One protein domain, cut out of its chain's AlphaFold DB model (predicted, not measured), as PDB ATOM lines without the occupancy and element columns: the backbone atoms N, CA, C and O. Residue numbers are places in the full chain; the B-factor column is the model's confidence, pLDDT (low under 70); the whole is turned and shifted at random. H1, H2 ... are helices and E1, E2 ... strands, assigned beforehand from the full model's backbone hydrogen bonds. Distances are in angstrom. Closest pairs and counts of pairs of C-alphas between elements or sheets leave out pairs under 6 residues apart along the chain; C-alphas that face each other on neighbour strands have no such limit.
ATOM      1  N   PHE A   3     -42.108  17.037 -29.793       94.19
ATOM      2  CA  PHE A   3     -41.350  16.806 -31.028       94.19
ATOM      3  C   PHE A   3     -41.861  17.591 -32.237       94.19
ATOM      4  O   PHE A   3     -41.063  18.021 -33.058       94.19
ATOM      5  N   ASN A   4     -43.171  17.835 -32.341       93.44
ATOM      6  CA  ASN A   4     -43.711  18.639 -33.441       93.44
ATOM      7  C   ASN A   4     -43.210  20.087 -33.374       93.44
ATOM      8  O   ASN A   4     -42.787  20.626 -34.391       93.44
ATOM      9  N   ALA A   5     -43.194  20.678 -32.173       92.44
ATOM     10  CA  ALA A   5     -42.627  22.004 -31.947       92.44
ATOM     11  C   ALA A   5     -41.120  22.007 -32.242       92.44
ATOM     12  O   ALA A   5     -40.647  22.843 -33.004       92.44
ATOM     13  N   ALA A   6     -40.396  20.998 -31.743       94.56
ATOM     14  CA  ALA A   6     -38.971  20.831 -32.015       94.56
ATOM     15  C   ALA A   6     -38.661  20.616 -33.504       94.56
ATOM     16  O   ALA A   6     -37.585  20.960 -33.962       94.56
ATOM     17  N   ARG A   7     -39.569  20.066 -34.312       93.62
ATOM     18  CA  ARG A   7     -39.318  19.914 -35.750       93.62
ATOM     19  C   ARG A   7     -39.426  21.240 -36.502       93.62
ATOM     20  O   ARG A   7     -38.728  21.419 -37.491       93.62
ATOM     21  N   LEU A   8     -40.298  22.138 -36.045       93.81
ATOM     22  CA  LEU A   8     -40.685  23.341 -36.784       93.81
ATOM     23  C   LEU A   8     -39.962  24.610 -36.324       93.81
ATOM     24  O   LEU A   8     -39.613  25.424 -37.167       93.81
ATOM     25  N   GLY A   9     -39.766  24.791 -35.015       91.38
ATOM     26  CA  GLY A   9     -39.181  26.012 -34.447       91.38
ATOM     27  C   GLY A   9     -37.731  25.829 -34.017       91.38
ATOM     28  O   GLY A   9     -37.305  24.703 -33.776       91.38
ATOM     29  N   ASP A  10     -36.983  26.922 -33.894       92.94
ATOM     30  CA  ASP A  10     -35.572  26.901 -33.479       92.94
ATOM     31  C   ASP A  10     -35.403  26.588 -31.984       92.94
ATOM     32  O   ASP A  10     -34.517  25.826 -31.599       92.94
ATOM     33  N   THR A  11     -36.337  27.077 -31.164       94.31
ATOM     34  CA  THR A  11     -36.408  26.846 -29.715       94.31
ATOM     35  C   THR A  11     -37.808  26.371 -29.341       94.31
ATOM     36  O   THR A  11     -38.809  26.839 -29.890       94.31
ATOM     37  N   VAL A  12     -37.909  25.448 -28.382       96.62
ATOM     38  CA  VAL A  12     -39.202  24.992 -27.863       96.62
ATOM     39  C   VAL A  12     -39.544  25.771 -26.597       96.62
ATOM     40  O   VAL A  12     -38.968  25.530 -25.542       96.62
ATOM     41  N   ALA A  13     -40.518  26.673 -26.687       96.00
ATOM     42  CA  ALA A  13     -41.091  27.338 -25.520       96.00
ATOM     43  C   ALA A  13     -42.269  26.528 -24.964       96.00
ATOM     44  O   ALA A  13     -43.167  26.124 -25.708       96.00
ATOM     45  N   VAL A  14     -42.266  26.276 -23.655       95.56
ATOM     46  CA  VAL A  14     -43.333  25.537 -22.969       95.56
ATOM     47  C   VAL A  14     -43.967  26.370 -21.863       95.56
ATOM     48  O   VAL A  14     -43.306  27.172 -21.207       95.56
ATOM     49  N   THR A  15     -45.251  26.126 -21.631       95.69
ATOM     50  CA  THR A  15     -45.997  26.682 -20.505       95.69
ATOM     51  C   THR A  15     -45.875  25.746 -19.301       95.69
ATOM     52  O   THR A  15     -46.078  24.532 -19.417       95.69
ATOM     53  N   LEU A  16     -45.543  26.303 -18.138       96.81
ATOM     54  CA  LEU A  16     -45.418  25.596 -16.867       96.81
ATOM     55  C   LEU A  16     -46.389  26.192 -15.848       96.81
ATOM     56  O   LEU A  16     -46.041  27.052 -15.038       96.81
ATOM     57  N   TYR A  17     -47.628  25.707 -15.900       96.38
ATOM     58  CA  TYR A  17     -48.665  26.024 -14.925       96.38
ATOM     59  C   TYR A  17     -48.886  24.828 -14.015       96.38
ATOM     60  O   TYR A  17     -48.844  23.675 -14.451       96.38
ATOM     61  N   ARG A  18     -49.099  25.101 -12.729       95.69
ATOM     62  CA  ARG A  18     -49.301  24.069 -11.709       95.69
ATOM     63  C   ARG A  18     -50.742  23.993 -11.256       95.69
ATOM     64  O   ARG A  18     -51.215  22.880 -11.070       95.69
ATOM     65  N   LYS A  19     -51.428  25.130 -11.114       96.06
ATOM     66  CA  LYS A  19     -52.837  25.199 -10.711       96.06
ATOM     67  C   LYS A  19     -53.634  26.011 -11.722       96.06
ATOM     68  O   LYS A  19     -53.361  27.193 -11.898       96.06
ATOM     69  N   VAL A  20     -54.626  25.407 -12.362       94.75
ATOM     70  CA  VAL A  20     -55.437  26.061 -13.403       94.75
ATOM     71  C   VAL A  20     -56.924  25.878 -13.141       94.75
ATOM     72  O   VAL A  20     -57.329  24.916 -12.493       94.75
ATOM     73  N   TRP A  21     -57.743  26.783 -13.670       93.44
ATOM     74  CA  TRP A  21     -59.182  26.564 -13.800       93.44
ATOM     75  C   TRP A  21     -59.453  25.751 -15.062       93.44
ATOM     76  O   TRP A  21     -59.066  26.158 -16.157       93.44
ATOM     77  N   PHE A  22     -60.135  24.624 -14.904       92.69
ATOM     78  CA  PHE A  22     -60.556  23.762 -15.995       92.69
ATOM     79  C   PHE A  22     -62.051  23.960 -16.246       92.69
ATOM     80  O   PHE A  22     -62.894  23.537 -15.449       92.69
ATOM     81  N   GLY A  23     -62.370  24.660 -17.337       88.12
ATOM     82  CA  GLY A  23     -63.725  25.128 -17.628       88.12
ATOM     83  C   GLY A  23     -64.713  23.998 -17.901       88.12
ATOM     84  O   GLY A  23     -65.876  24.096 -17.525       88.12
ATOM     85  N   GLU A  24     -64.264  22.893 -18.481       89.44
ATOM     86  CA  GLU A  24     -65.110  21.767 -18.869       89.44
ATOM     87  C   GLU A  24     -65.666  21.017 -17.652       89.44
ATOM     88  O   GLU A  24     -66.798  20.545 -17.687       89.44
ATOM     89  N   PHE A  25     -64.903  20.957 -16.555       88.56
ATOM     90  CA  PHE A  25     -65.337  20.345 -15.291       88.56
ATOM     91  C   PHE A  25     -65.651  21.367 -14.194       88.56
ATOM     92  O   PHE A  25     -65.897  20.970 -13.056       88.56
ATOM     93  N   GLN A  26     -65.632  22.667 -14.514       89.88
ATOM     94  CA  GLN A  26     -65.891  23.760 -13.569       89.88
ATOM     95  C   GLN A  26     -65.099  23.603 -12.256       89.88
ATOM     96  O   GLN A  26     -65.632  23.772 -11.157       89.88
ATOM     97  N   THR A  27     -63.820  23.231 -12.359       91.00
ATOM     98  CA  THR A  27     -62.991  22.925 -11.188       91.00
ATOM     99  C   THR A  27     -61.561  23.417 -11.344       91.00
ATOM    100  O   THR A  27     -61.072  23.639 -12.451       91.00
ATOM    101  N   HIS A  28     -60.870  23.570 -10.218       91.50
ATOM    102  CA  HIS A  28     -59.447  23.879 -10.207       91.50
ATOM    103  C   HIS A  28     -58.648  22.579 -10.224       91.50
ATOM    104  O   HIS A  28     -58.830  21.715  -9.365       91.50
ATOM    105  N   LEU A  29     -57.744  22.448 -11.188       92.75
ATOM    106  CA  LEU A  29     -56.876  21.289 -11.326       92.75
ATOM    107  C   LEU A  29     -55.450  21.655 -10.950       92.75
ATOM    108  O   LEU A  29     -54.925  22.686 -11.369       92.75
ATOM    109  N   SER A  30     -54.822  20.775 -10.176       93.56
ATOM    110  CA  SER A  30     -53.385  20.813  -9.931       93.56
ATOM    111  C   SER A  30     -52.706  19.744 -10.776       93.56
ATOM    112  O   SER A  30     -53.039  18.565 -10.657       93.56
ATOM    113  N   PHE A  31     -51.759  20.133 -11.626       91.69
ATOM    114  CA  PHE A  31     -51.036  19.176 -12.455       91.69
ATOM    115  C   PHE A  31     -50.133  18.287 -11.583       91.69
ATOM    116  O   PHE A  31     -49.258  18.808 -10.886       91.69
ATOM    117  N   PRO A  32     -50.284  16.950 -11.634       92.12
ATOM    118  CA  PRO A  32     -49.575  16.030 -10.742       92.12
ATOM    119  C   PRO A  32     -48.156  15.681 -11.228       92.12
ATOM    120  O   PRO A  32     -47.557  14.715 -10.761       92.12
ATOM    121  N   PHE A  33     -47.610  16.421 -12.195       94.88
ATOM    122  CA  PHE A  33     -46.322  16.093 -12.801       94.88
ATOM    123  C   PHE A  33     -45.158  16.656 -11.973       94.88
ATOM    124  O   PHE A  33     -45.149  17.856 -11.697       94.88
ATOM    125  N   PRO A  34     -44.156  15.837 -11.602       96.38
ATOM    126  CA  PRO A  34     -42.971  16.309 -10.890       96.38
ATOM    127  C   PRO A  34     -42.006  17.066 -11.824       96.38
ATOM    128  O   PRO A  34     -42.075  16.881 -13.041       96.38
ATOM    129  N   PRO A  35     -41.041  17.846 -11.299       96.56
ATOM    130  CA  PRO A  35     -40.083  18.593 -12.126       96.56
ATOM    131  C   PRO A  35     -39.308  17.707 -13.113       96.56
ATOM    132  O   PRO A  35     -39.130  18.061 -14.279       96.56
ATOM    133  N   LEU A  36     -38.952  16.490 -12.683       96.50
ATOM    134  CA  LEU A  36     -38.247  15.496 -13.497       96.50
ATOM    135  C   LEU A  36     -39.006  15.103 -14.777       96.50
ATOM    136  O   LEU A  36     -38.388  14.722 -15.770       96.50
ATOM    137  N   PHE A  37     -40.338  15.196 -14.779       96.31
ATOM    138  CA  PHE A  37     -41.138  14.947 -15.977       96.31
ATOM    139  C   PHE A  37     -40.804  15.952 -17.087       96.31
ATOM    140  O   PHE A  37     -40.625  15.562 -18.242       96.31
ATOM    141  N   TYR A  38     -40.678  17.231 -16.734       96.50
ATOM    142  CA  TYR A  38     -40.327  18.299 -17.668       96.50
ATOM    143  C   TYR A  38     -38.863  18.191 -18.094       96.50
ATOM    144  O   TYR A  38     -38.587  18.220 -19.292       96.50
ATOM    145  N   ALA A  39     -37.963  17.933 -17.139       96.31
ATOM    146  CA  ALA A  39     -36.537  17.722 -17.392       96.31
ATOM    147  C   ALA A  39     -36.290  16.614 -18.431       96.31
ATOM    148  O   ALA A  39     -35.591  16.809 -19.420       96.31
ATOM    149  N   ARG A  40     -36.936  15.450 -18.264       96.81
ATOM    150  CA  ARG A  40     -36.801  14.315 -19.196       96.81
ATOM    151  C   ARG A  40     -37.306  14.643 -20.594       96.81
ATOM    152  O   ARG A  40     -36.713  14.214 -21.579       96.81
ATOM    153  N   LYS A  41     -38.410  15.384 -20.698       96.56
ATOM    154  CA  LYS A  41     -38.949  15.790 -21.999       96.56
ATOM    155  C   LYS A  41     -38.030  16.786 -22.700       96.56
ATOM    156  O   LYS A  41     -37.860  16.667 -23.909       96.56
ATOM    157  N   ALA A  42     -37.444  17.721 -21.956       96.62
ATOM    158  CA  ALA A  42     -36.480  18.668 -22.498       96.62
ATOM    159  C   ALA A  42     -35.214  17.956 -22.972       96.62
ATOM    160  O   ALA A  42     -34.829  18.114 -24.125       96.62
ATOM    161  N   TRP A  43     -34.676  17.055 -22.150       96.88
ATOM    162  CA  TRP A  43     -33.536  16.217 -22.513       96.88
ATOM    163  C   TRP A  43     -33.781  15.406 -23.794       96.88
ATOM    164  O   TRP A  43     -32.909  15.319 -24.652       96.88
ATOM    165  N   LEU A  44     -34.982  14.843 -23.981       96.94
ATOM    166  CA  LEU A  44     -35.325  14.140 -25.225       96.94
ATOM    167  C   LEU A  44     -35.351  15.073 -26.441       96.94
ATOM    168  O   LEU A  44     -34.928  14.668 -27.521       96.94
ATOM    169  N   VAL A  45     -35.857  16.299 -26.289       96.75
ATOM    170  CA  VAL A  45     -35.849  17.295 -27.372       96.75
ATOM    171  C   VAL A  45     -34.417  17.682 -27.726       96.75
ATOM    172  O   VAL A  45     -34.055  17.659 -28.901       96.75
ATOM    173  N   GLU A  46     -33.591  17.947 -26.721       95.19
ATOM    174  CA  GLU A  46     -32.183  18.282 -26.898       95.19
ATOM    175  C   GLU A  46     -31.426  17.141 -27.598       95.19
ATOM    176  O   GLU A  46     -30.751  17.364 -28.598       95.19
ATOM    177  N   LYS A  47     -31.592  15.889 -27.149       96.88
ATOM    178  CA  LYS A  47     -30.874  14.740 -27.726       96.88
ATOM    179  C   LYS A  47     -31.317  14.358 -29.131       96.88
ATOM    180  O   LYS A  47     -30.484  13.899 -29.905       96.88
ATOM    181  N   LEU A  48     -32.602  14.497 -29.454       96.75
ATOM    182  CA  LEU A  48     -33.134  14.057 -30.749       96.75
ATOM    183  C   LEU A  48     -33.131  15.160 -31.810       96.75
ATOM    184  O   LEU A  48     -33.034  14.852 -32.993       96.75
ATOM    185  N   PHE A  49     -33.255  16.422 -31.400       96.06
ATOM    186  CA  PHE A  49     -33.394  17.554 -32.320       96.06
ATOM    187  C   PHE A  49     -32.274  18.587 -32.177       96.06
ATOM    188  O   PHE A  49     -32.180  19.466 -33.028       96.06
ATOM    189  N   GLY A  50     -31.434  18.504 -31.137       95.88
ATOM    190  CA  GLY A  50     -30.389  19.496 -30.868       95.88
ATOM    191  C   GLY A  50     -30.946  20.858 -30.456       95.88
ATOM    192  O   GLY A  50     -30.302  21.871 -30.709       95.88
ATOM    193  N   LYS A  51     -32.163  20.897 -29.894       95.31
ATOM    194  CA  LYS A  51     -32.885  22.145 -29.607       95.31
ATOM    195  C   LYS A  51     -33.045  22.391 -28.121       95.31
ATOM    196  O   LYS A  51     -33.336  21.469 -27.359       95.31
ATOM    197  N   GLU A  52     -32.912  23.655 -27.753       95.31
ATOM    198  CA  GLU A  52     -33.161  24.134 -26.402       95.31
ATOM    199  C   GLU A  52     -34.663  24.109 -26.086       95.31
ATOM    200  O   GLU A  52     -35.519  24.363 -26.948       95.31
ATOM    201  N   VAL A  53     -34.979  23.817 -24.824       97.25
ATOM    202  CA  VAL A  53     -36.325  23.954 -24.274       97.25
ATOM    203  C   VAL A  53     -36.313  24.999 -23.171       97.25
ATOM    204  O   VAL A  53     -35.606  24.849 -22.178       97.25
ATOM    205  N   ILE A  54     -37.156  26.014 -23.324       97.12
ATOM    206  CA  ILE A  54     -37.316  27.109 -22.367       97.12
ATOM    207  C   ILE A  54     -38.732  27.104 -21.796       97.12
ATOM    208  O   ILE A  54     -39.680  26.657 -22.450       97.12
ATOM    209  N   VAL A  55     -38.909  27.650 -20.597       97.62
ATOM    210  CA  VAL A  55     -40.245  27.934 -20.065       97.62
ATOM    211  C   VAL A  55     -40.645  29.337 -20.504       97.62
ATOM    212  O   VAL A  55     -40.230  30.323 -19.902       97.62
ATOM    213  N   GLY A  56     -41.435  29.422 -21.573       96.38
ATOM    214  CA  GLY A  56     -41.931  30.695 -22.109       96.38
ATOM    215  C   GLY A  56     -43.021  31.329 -21.246       96.38
ATOM    216  O   GLY A  56     -43.230  32.533 -21.310       96.38
ATOM    217  N   GLU A  57     -43.690  30.528 -20.418       97.44
ATOM    218  CA  GLU A  57     -44.721  31.002 -19.496       97.44
ATOM    219  C   GLU A  57     -44.683  30.184 -18.205       97.44
ATOM    220  O   GLU A  57     -45.182  29.059 -18.132       97.44
ATOM    221  N   LEU A  58     -44.076  30.744 -17.164       97.94
ATOM    222  CA  LEU A  58     -44.129  30.212 -15.811       97.94
ATOM    223  C   LEU A  58     -45.287  30.869 -15.064       97.94
ATOM    224  O   LEU A  58     -45.338  32.095 -14.960       97.94
ATOM    225  N   GLN A  59     -46.177  30.052 -14.501       98.00
ATOM    226  CA  GLN A  59     -47.306  30.553 -13.728       98.00
ATOM    227  C   GLN A  59     -46.837  31.363 -12.524       98.00
ATOM    228  O   GLN A  59     -46.340  30.809 -11.537       98.00
ATOM    229  N   ALA A  60     -47.085  32.663 -12.582       97.69
ATOM    230  CA  ALA A  60     -46.709  33.592 -11.535       97.69
ATOM    231  C   ALA A  60     -47.849  34.577 -11.192       97.69
ATOM    232  O   ALA A  60     -47.659  35.496 -10.401       97.69
ATOM    233  N   GLU A  61     -49.052  34.329 -11.717       97.25
ATOM    234  CA  GLU A  61     -50.312  34.986 -11.362       97.25
ATOM    235  C   GLU A  61     -51.462  33.962 -11.202       97.25
ATOM    236  O   GLU A  61     -51.321  32.789 -11.588       97.25
ATOM    237  N   PRO A  62     -52.608  34.372 -10.630       97.38
ATOM    238  CA  PRO A  62     -53.786  33.527 -10.513       97.38
ATOM    239  C   PRO A  62     -54.381  33.160 -11.869       97.38
ATOM    240  O   PRO A  62     -54.542  33.995 -12.752       97.38
ATOM    241  N   TRP A  63     -54.829  31.915 -11.979       96.19
ATOM    242  CA  TRP A  63     -55.727  31.475 -13.039       96.19
ATOM    243  C   TRP A  63     -57.142  31.364 -12.468       96.19
ATOM    244  O   TRP A  63     -57.381  30.568 -11.558       96.19
ATOM    245  N   VAL A  64     -58.077  32.147 -13.000       94.38
ATOM    246  CA  VAL A  64     -59.464  32.235 -12.513       94.38
ATOM    247  C   VAL A  64     -60.468  31.995 -13.644       94.38
ATOM    248  O   VAL A  64     -60.123  32.176 -14.814       94.38
ATOM    249  N   PRO A  65     -61.719  31.608 -13.338       91.81
ATOM    250  CA  PRO A  65     -62.796  31.672 -14.318       91.81
ATOM    251  C   PRO A  65     -63.036  33.121 -14.765       91.81
ATOM    252  O   PRO A  65     -63.245  34.012 -13.943       91.81
ATOM    253  N   GLY A  66     -63.054  33.357 -16.077       89.94
ATOM    254  CA  GLY A  66     -63.325  34.681 -16.637       89.94
ATOM    255  C   GLY A  66     -62.127  35.628 -16.552       89.94
ATOM    256  O   GLY A  66     -61.004  35.250 -16.873       89.94
ATOM    257  N   LYS A  67     -62.371  36.894 -16.194       90.69
ATOM    258  CA  LYS A  67     -61.345  37.948 -16.196       90.69
ATOM    259  C   LYS A  67     -60.747  38.132 -14.806       90.69
ATOM    260  O   LYS A  67     -61.477  38.319 -13.837       90.69
ATOM    261  N   LEU A  68     -59.418  38.207 -14.736       91.75
ATOM    262  CA  LEU A  68     -58.684  38.377 -13.479       91.75
ATOM    263  C   LEU A  68     -59.147  39.605 -12.678       91.75
ATOM    264  O   LEU A  68     -59.416  39.497 -11.484       91.75
ATOM    265  N   LYS A  69     -59.337  40.744 -13.350       89.38
ATOM    266  CA  LYS A  69     -59.794  42.006 -12.739       89.38
ATOM    267  C   LYS A  69     -61.175  41.944 -12.071       89.38
ATOM    268  O   LYS A  69     -61.435  42.731 -11.169       89.38
ATOM    269  N   ASP A  70     -62.033  41.026 -12.515       91.88
ATOM    270  CA  ASP A  70     -63.413  40.896 -12.037       91.88
ATOM    271  C   ASP A  70     -63.529  39.811 -10.944       91.88
ATOM    272  O   ASP A  70     -64.595  39.609 -10.368       91.88
ATOM    273  N   SER A  71     -62.431  39.105 -10.646       92.81
ATOM    274  CA  SER A  71     -62.396  38.016  -9.668       92.81
ATOM    275  C   SER A  71     -62.079  38.501  -8.253       92.81
ATOM    276  O   SER A  71     -61.318  39.453  -8.049       92.81
ATOM    277  N   SER A  72     -62.634  37.814  -7.254       94.25
ATOM    278  CA  SER A  72     -62.326  38.092  -5.853       94.25
ATOM    279  C   SER A  72     -60.913  37.615  -5.491       94.25
ATOM    280  O   SER A  72     -60.405  36.653  -6.067       94.25
ATOM    281  N   LEU A  73     -60.280  38.228  -4.484       93.56
ATOM    282  CA  LEU A  73     -58.986  37.740  -3.983       93.56
ATOM    283  C   LEU A  73     -59.070  36.307  -3.440       93.56
ATOM    284  O   LEU A  73     -58.102  35.557  -3.530       93.56
ATOM    285  N   ALA A  74     -60.230  35.915  -2.908       93.88
ATOM    286  CA  ALA A  74     -60.467  34.550  -2.457       93.88
ATOM    287  C   ALA A  74     -60.439  33.556  -3.630       93.88
ATOM    288  O   ALA A  74     -59.875  32.473  -3.498       93.88
ATOM    289  N   ASP A  75     -60.994  33.929  -4.788       93.62
ATOM    290  CA  ASP A  75     -60.934  33.105  -5.999       93.62
ATOM    291  C   ASP A  75     -59.525  33.054  -6.583       93.62
ATOM    292  O   ASP A  75     -59.046  31.976  -6.926       93.62
ATOM    293  N   GLN A  76     -58.831  34.192  -6.623       95.50
ATOM    294  CA  GLN A  76     -57.430  34.261  -7.043       95.50
ATOM    295  C   GLN A  76     -56.535  33.365  -6.169       95.50
ATOM    296  O   GLN A  76     -55.696  32.615  -6.673       95.50
ATOM    297  N   GLY A  77     -56.779  33.354  -4.857       95.00
ATOM    298  CA  GLY A  77     -56.062  32.512  -3.901       95.00
ATOM    299  C   GLY A  77     -56.243  31.003  -4.109       95.00
ATOM    300  O   GLY A  77     -55.467  30.231  -3.555       95.00
ATOM    301  N   LYS A  78     -57.208  30.548  -4.923       95.25
ATOM    302  CA  LYS A  78     -57.369  29.115  -5.245       95.25
ATOM    303  C   LYS A  78     -56.225  28.582  -6.106       95.25
ATOM    304  O   LYS A  78     -55.882  27.402  -6.012       95.25
ATOM    305  N   THR A  79     -55.635  29.435  -6.941       96.19
ATOM    306  CA  THR A  79     -54.555  29.055  -7.865       96.19
ATOM    307  C   THR A  79     -53.247  29.783  -7.605       96.19
ATOM    308  O   THR A  79     -52.210  29.300  -8.055       96.19
ATOM    309  N   MET A  80     -53.271  30.890  -6.858       97.38
ATOM    310  CA  MET A  80     -52.072  31.667  -6.563       97.38
ATOM    311  C   MET A  80     -52.120  32.314  -5.177       97.38
ATOM    312  O   MET A  80     -52.449  33.488  -5.008       97.38
ATOM    313  N   THR A  81     -51.736  31.544  -4.164       97.19
ATOM    314  CA  THR A  81     -51.265  32.111  -2.892       97.19
ATOM    315  C   THR A  81     -49.797  32.545  -2.997       97.19
ATOM    316  O   THR A  81     -49.088  32.159  -3.925       97.19
ATOM    317  N   PHE A  82     -49.290  33.306  -2.021       97.44
ATOM    318  CA  PHE A  82     -47.856  33.633  -1.981       97.44
ATOM    319  C   PHE A  82     -46.977  32.375  -1.850       97.44
ATOM    320  O   PHE A  82     -45.939  32.266  -2.497       97.44
ATOM    321  N   ALA A  83     -47.442  31.372  -1.096       97.81
ATOM    322  CA  ALA A  83     -46.774  30.077  -1.018       97.81
ATOM    323  C   ALA A  83     -46.781  29.346  -2.371       97.81
ATOM    324  O   ALA A  83     -45.782  28.738  -2.745       97.81
ATOM    325  N   ASP A  84     -47.878  29.419  -3.132       97.56
ATOM    326  CA  ASP A  84     -47.937  28.842  -4.480       97.56
ATOM    327  C   ASP A  84     -46.951  29.515  -5.431       97.56
ATOM    328  O   ASP A  84     -46.258  28.818  -6.166       97.56
ATOM    329  N   PHE A  85     -46.823  30.840  -5.363       98.06
ATOM    330  CA  PHE A  85     -45.823  31.581  -6.126       98.06
ATOM    331  C   PHE A  85     -44.409  31.067  -5.833       98.06
ATOM    332  O   PHE A  85     -43.712  30.622  -6.745       98.06
ATOM    333  N   GLN A  86     -44.010  31.021  -4.558       97.75
ATOM    334  CA  GLN A  86     -42.690  30.517  -4.155       97.75
ATOM    335  C   GLN A  86     -42.479  29.057  -4.580       97.75
ATOM    336  O   GLN A  86     -41.424  28.696  -5.109       97.75
ATOM    337  N   ASN A  87     -43.506  28.220  -4.423       97.50
ATOM    338  CA  ASN A  87     -43.479  26.823  -4.840       97.50
ATOM    339  C   ASN A  87     -43.364  26.663  -6.360       97.50
ATOM    340  O   ASN A  87     -42.731  25.711  -6.812       97.50
ATOM    341  N   ASN A  88     -43.959  27.551  -7.158       97.56
ATOM    342  CA  ASN A  88     -43.832  27.535  -8.615       97.56
ATOM    343  C   ASN A  88     -42.402  27.877  -9.039       97.56
ATOM    344  O   ASN A  88     -41.843  27.177  -9.882       97.56
ATOM    345  N   ILE A  89     -41.777  28.872  -8.401       96.69
ATOM    346  CA  ILE A  89     -40.371  29.222  -8.649       96.69
ATOM    347  C   ILE A  89     -39.436  28.077  -8.239       96.69
ATOM    348  O   ILE A  89     -38.554  27.691  -9.008       96.69
ATOM    349  N   ALA A  90     -39.628  27.495  -7.052       96.94
ATOM    350  CA  ALA A  90     -38.827  26.363  -6.590       96.94
ATOM    351  C   ALA A  90     -38.997  25.134  -7.498       96.94
ATOM    352  O   ALA A  90     -38.018  24.477  -7.850       96.94
ATOM    353  N   PHE A  91     -40.231  24.856  -7.928       97.75
ATOM    354  CA  PHE A  91     -40.529  23.789  -8.878       97.75
ATOM    355  C   PHE A  91     -39.830  24.025 -10.219       97.75
ATOM    356  O   PHE A  91     -39.218  23.099 -10.747       97.75
ATOM    357  N   ALA A  92     -39.898  25.251 -10.750       96.44
ATOM    358  CA  ALA A  92     -39.245  25.639 -11.994       96.44
ATOM    359  C   ALA A  92     -37.729  25.415 -11.913       96.44
ATOM    360  O   ALA A  92     -37.179  24.697 -12.745       96.44
ATOM    361  N   LYS A  93     -37.075  25.889 -10.846       95.19
ATOM    362  CA  LYS A  93     -35.642  25.640 -10.597       95.19
ATOM    363  C   LYS A  93     -35.311  24.145 -10.538       95.19
ATOM    364  O   LYS A  93     -34.322  23.705 -11.114       95.19
ATOM    365  N   ALA A  94     -36.164  23.344  -9.902       97.25
ATOM    366  CA  ALA A  94     -35.974  21.897  -9.797       97.25
ATOM    367  C   ALA A  94     -36.138  21.141 -11.130       97.25
ATOM    368  O   ALA A  94     -35.812  19.955 -11.194       97.25
ATOM    369  N   THR A  95     -36.640  21.783 -12.194       96.62
ATOM    370  CA  THR A  95     -36.671  21.168 -13.533       96.62
ATOM    371  C   THR A  95     -35.283  21.068 -14.163       96.62
ATOM    372  O   THR A  95     -35.098  20.237 -15.047       96.62
ATOM    373  N   GLY A  96     -34.319  21.884 -13.718       94.69
ATOM    374  CA  GLY A  96     -32.990  21.962 -14.327       94.69
ATOM    375  C   GLY A  96     -32.981  22.559 -15.737       94.69
ATOM    376  O   GLY A  96     -32.022  22.335 -16.463       94.69
ATOM    377  N   LEU A  97     -34.051  23.253 -16.141       95.75
ATOM    378  CA  LEU A  97     -34.041  24.119 -17.323       95.75
ATOM    379  C   LEU A  97     -33.361  25.446 -16.976       95.75
ATOM    380  O   LEU A  97     -33.354  25.842 -15.811       95.75
ATOM    381  N   ASP A  98     -32.853  26.143 -17.990       92.31
ATOM    382  CA  ASP A  98     -32.017  27.331 -17.778       92.31
ATOM    383  C   ASP A  98     -32.782  28.655 -17.943       92.31
ATOM    384  O   ASP A  98     -32.482  29.636 -17.263       92.31
ATOM    385  N   THR A  99     -33.818  28.682 -18.789       95.62
ATOM    386  CA  THR A  99     -34.524  29.920 -19.165       95.62
ATOM    387  C   THR A  99     -36.004  29.879 -18.774       95.62
ATOM    388  O   THR A  99     -36.743  28.980 -19.190       95.62
ATOM    389  N   PHE A 100     -36.458  30.893 -18.025       96.56
ATOM    390  CA  PHE A 100     -37.842  31.029 -17.552       96.56
ATOM    391  C   PHE A 100     -38.367  32.457 -17.714       96.56
ATOM    392  O   PHE A 100     -37.764  33.409 -17.221       96.56
ATOM    393  N   TYR A 101     -39.545  32.590 -18.315       96.88
ATOM    394  CA  TYR A 101     -40.300  33.836 -18.404       96.88
ATOM    395  C   TYR A 101     -41.493  33.772 -17.452       96.88
ATOM    396  O   TYR A 101     -42.334  32.880 -17.552       96.88
ATOM    397  N   LEU A 102     -41.554  34.692 -16.489       97.25
ATOM    398  CA  LEU A 102     -42.619  34.727 -15.486       97.25
ATOM    399  C   LEU A 102     -43.834  35.477 -16.032       97.25
ATOM    400  O   LEU A 102     -43.721  36.626 -16.456       97.25
ATOM    401  N   TRP A 103     -45.003  34.848 -15.944       97.56
ATOM    402  CA  TRP A 103     -46.271  35.448 -16.338       97.56
ATOM    403  C   TRP A 103     -47.012  35.984 -15.105       97.56
ATOM    404  O   TRP A 103     -47.513  35.195 -14.301       97.56
TER     405      TRP A 103
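What this domain is: This is residues 3 to 103 of the 133 residues of an uncharacterized protein of Candidatus Wildermuthbacteria bacterium RIFCSPHIGHO2_02_FULL_49_9 (UniProt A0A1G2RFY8). A small parallel sheet, in the order E1 E4 E5, has two helices, H2 and H4, over one face, running along the strands and meeting at their ends. The hairpin E2 and E3 reaches away at one end of the long axis, where H3 and residues 64 to 72 also lie; H1 is at the other end, by the last residues of H2. The printed part has 101 residues with four named helices and five named strands, H1 E1 E2 E3 H2 E4 H3 H4 E5, of mixed class. It spans 45 by 26 by 22 A, only just compact, close to loose, with a radius of gyration of the C-alphas of 15.0 A.

How they stand to each other: Start at H1, residues 3 to 8, which only grazes the three-stranded sheet. E1, residues 12 to 16, runs on into E2, residues 19 to 22, at 88 degrees. E3, residues 27 to 30, makes an antiparallel hairpin with E2; N 20 and O 29 are 2.9 A apart. H2, residues 35 to 49, touches H1 with residues 45 to 49 alone, the closest C-alphas being Ala 6 and Phe 49, 6.5 A. E4, residues 53 to 59, is parallel to E1, with N 14 and O 54 at 2.9 A. H3, residues 73 to 76, is not on the sheet. H4, residues 82 to 94, and H2 are on the same face, at heights over the sheet of 9.2 and 9.7 A, two layers with the strands. They touch only at their ends, the closest C-alphas being Pro 35 and Ala 94, 5.8 A. E5, residues 100 to 103, is parallel to E4, with N 101 and O 55 at 2.9 A; E4, H3, H4, E5 form a strand-helix-strand unit, parallel strands joined through helices, with a right-handed crossover. In H1, H2 and H4 every O i to N i+4 pair is within hydrogen-bond range; H3 is too short for one.

Where its parts are: Find C-alpha 3 at (-41.350, 16.806, -31.028), where H1 begins. H2 covers 21.3 A, H4 18.4 A and E4 16.6 A; E5 ends at C-alpha 103, (-46.271, 35.448, -16.338).

The domain as a whole: The C-alphas of Leu 48 and Ser 72, the two farthest apart, are 45.3 A apart. The link from E4 to H3 is long; the printed part has no cut, and no printed residue is under 70 in pLDDT.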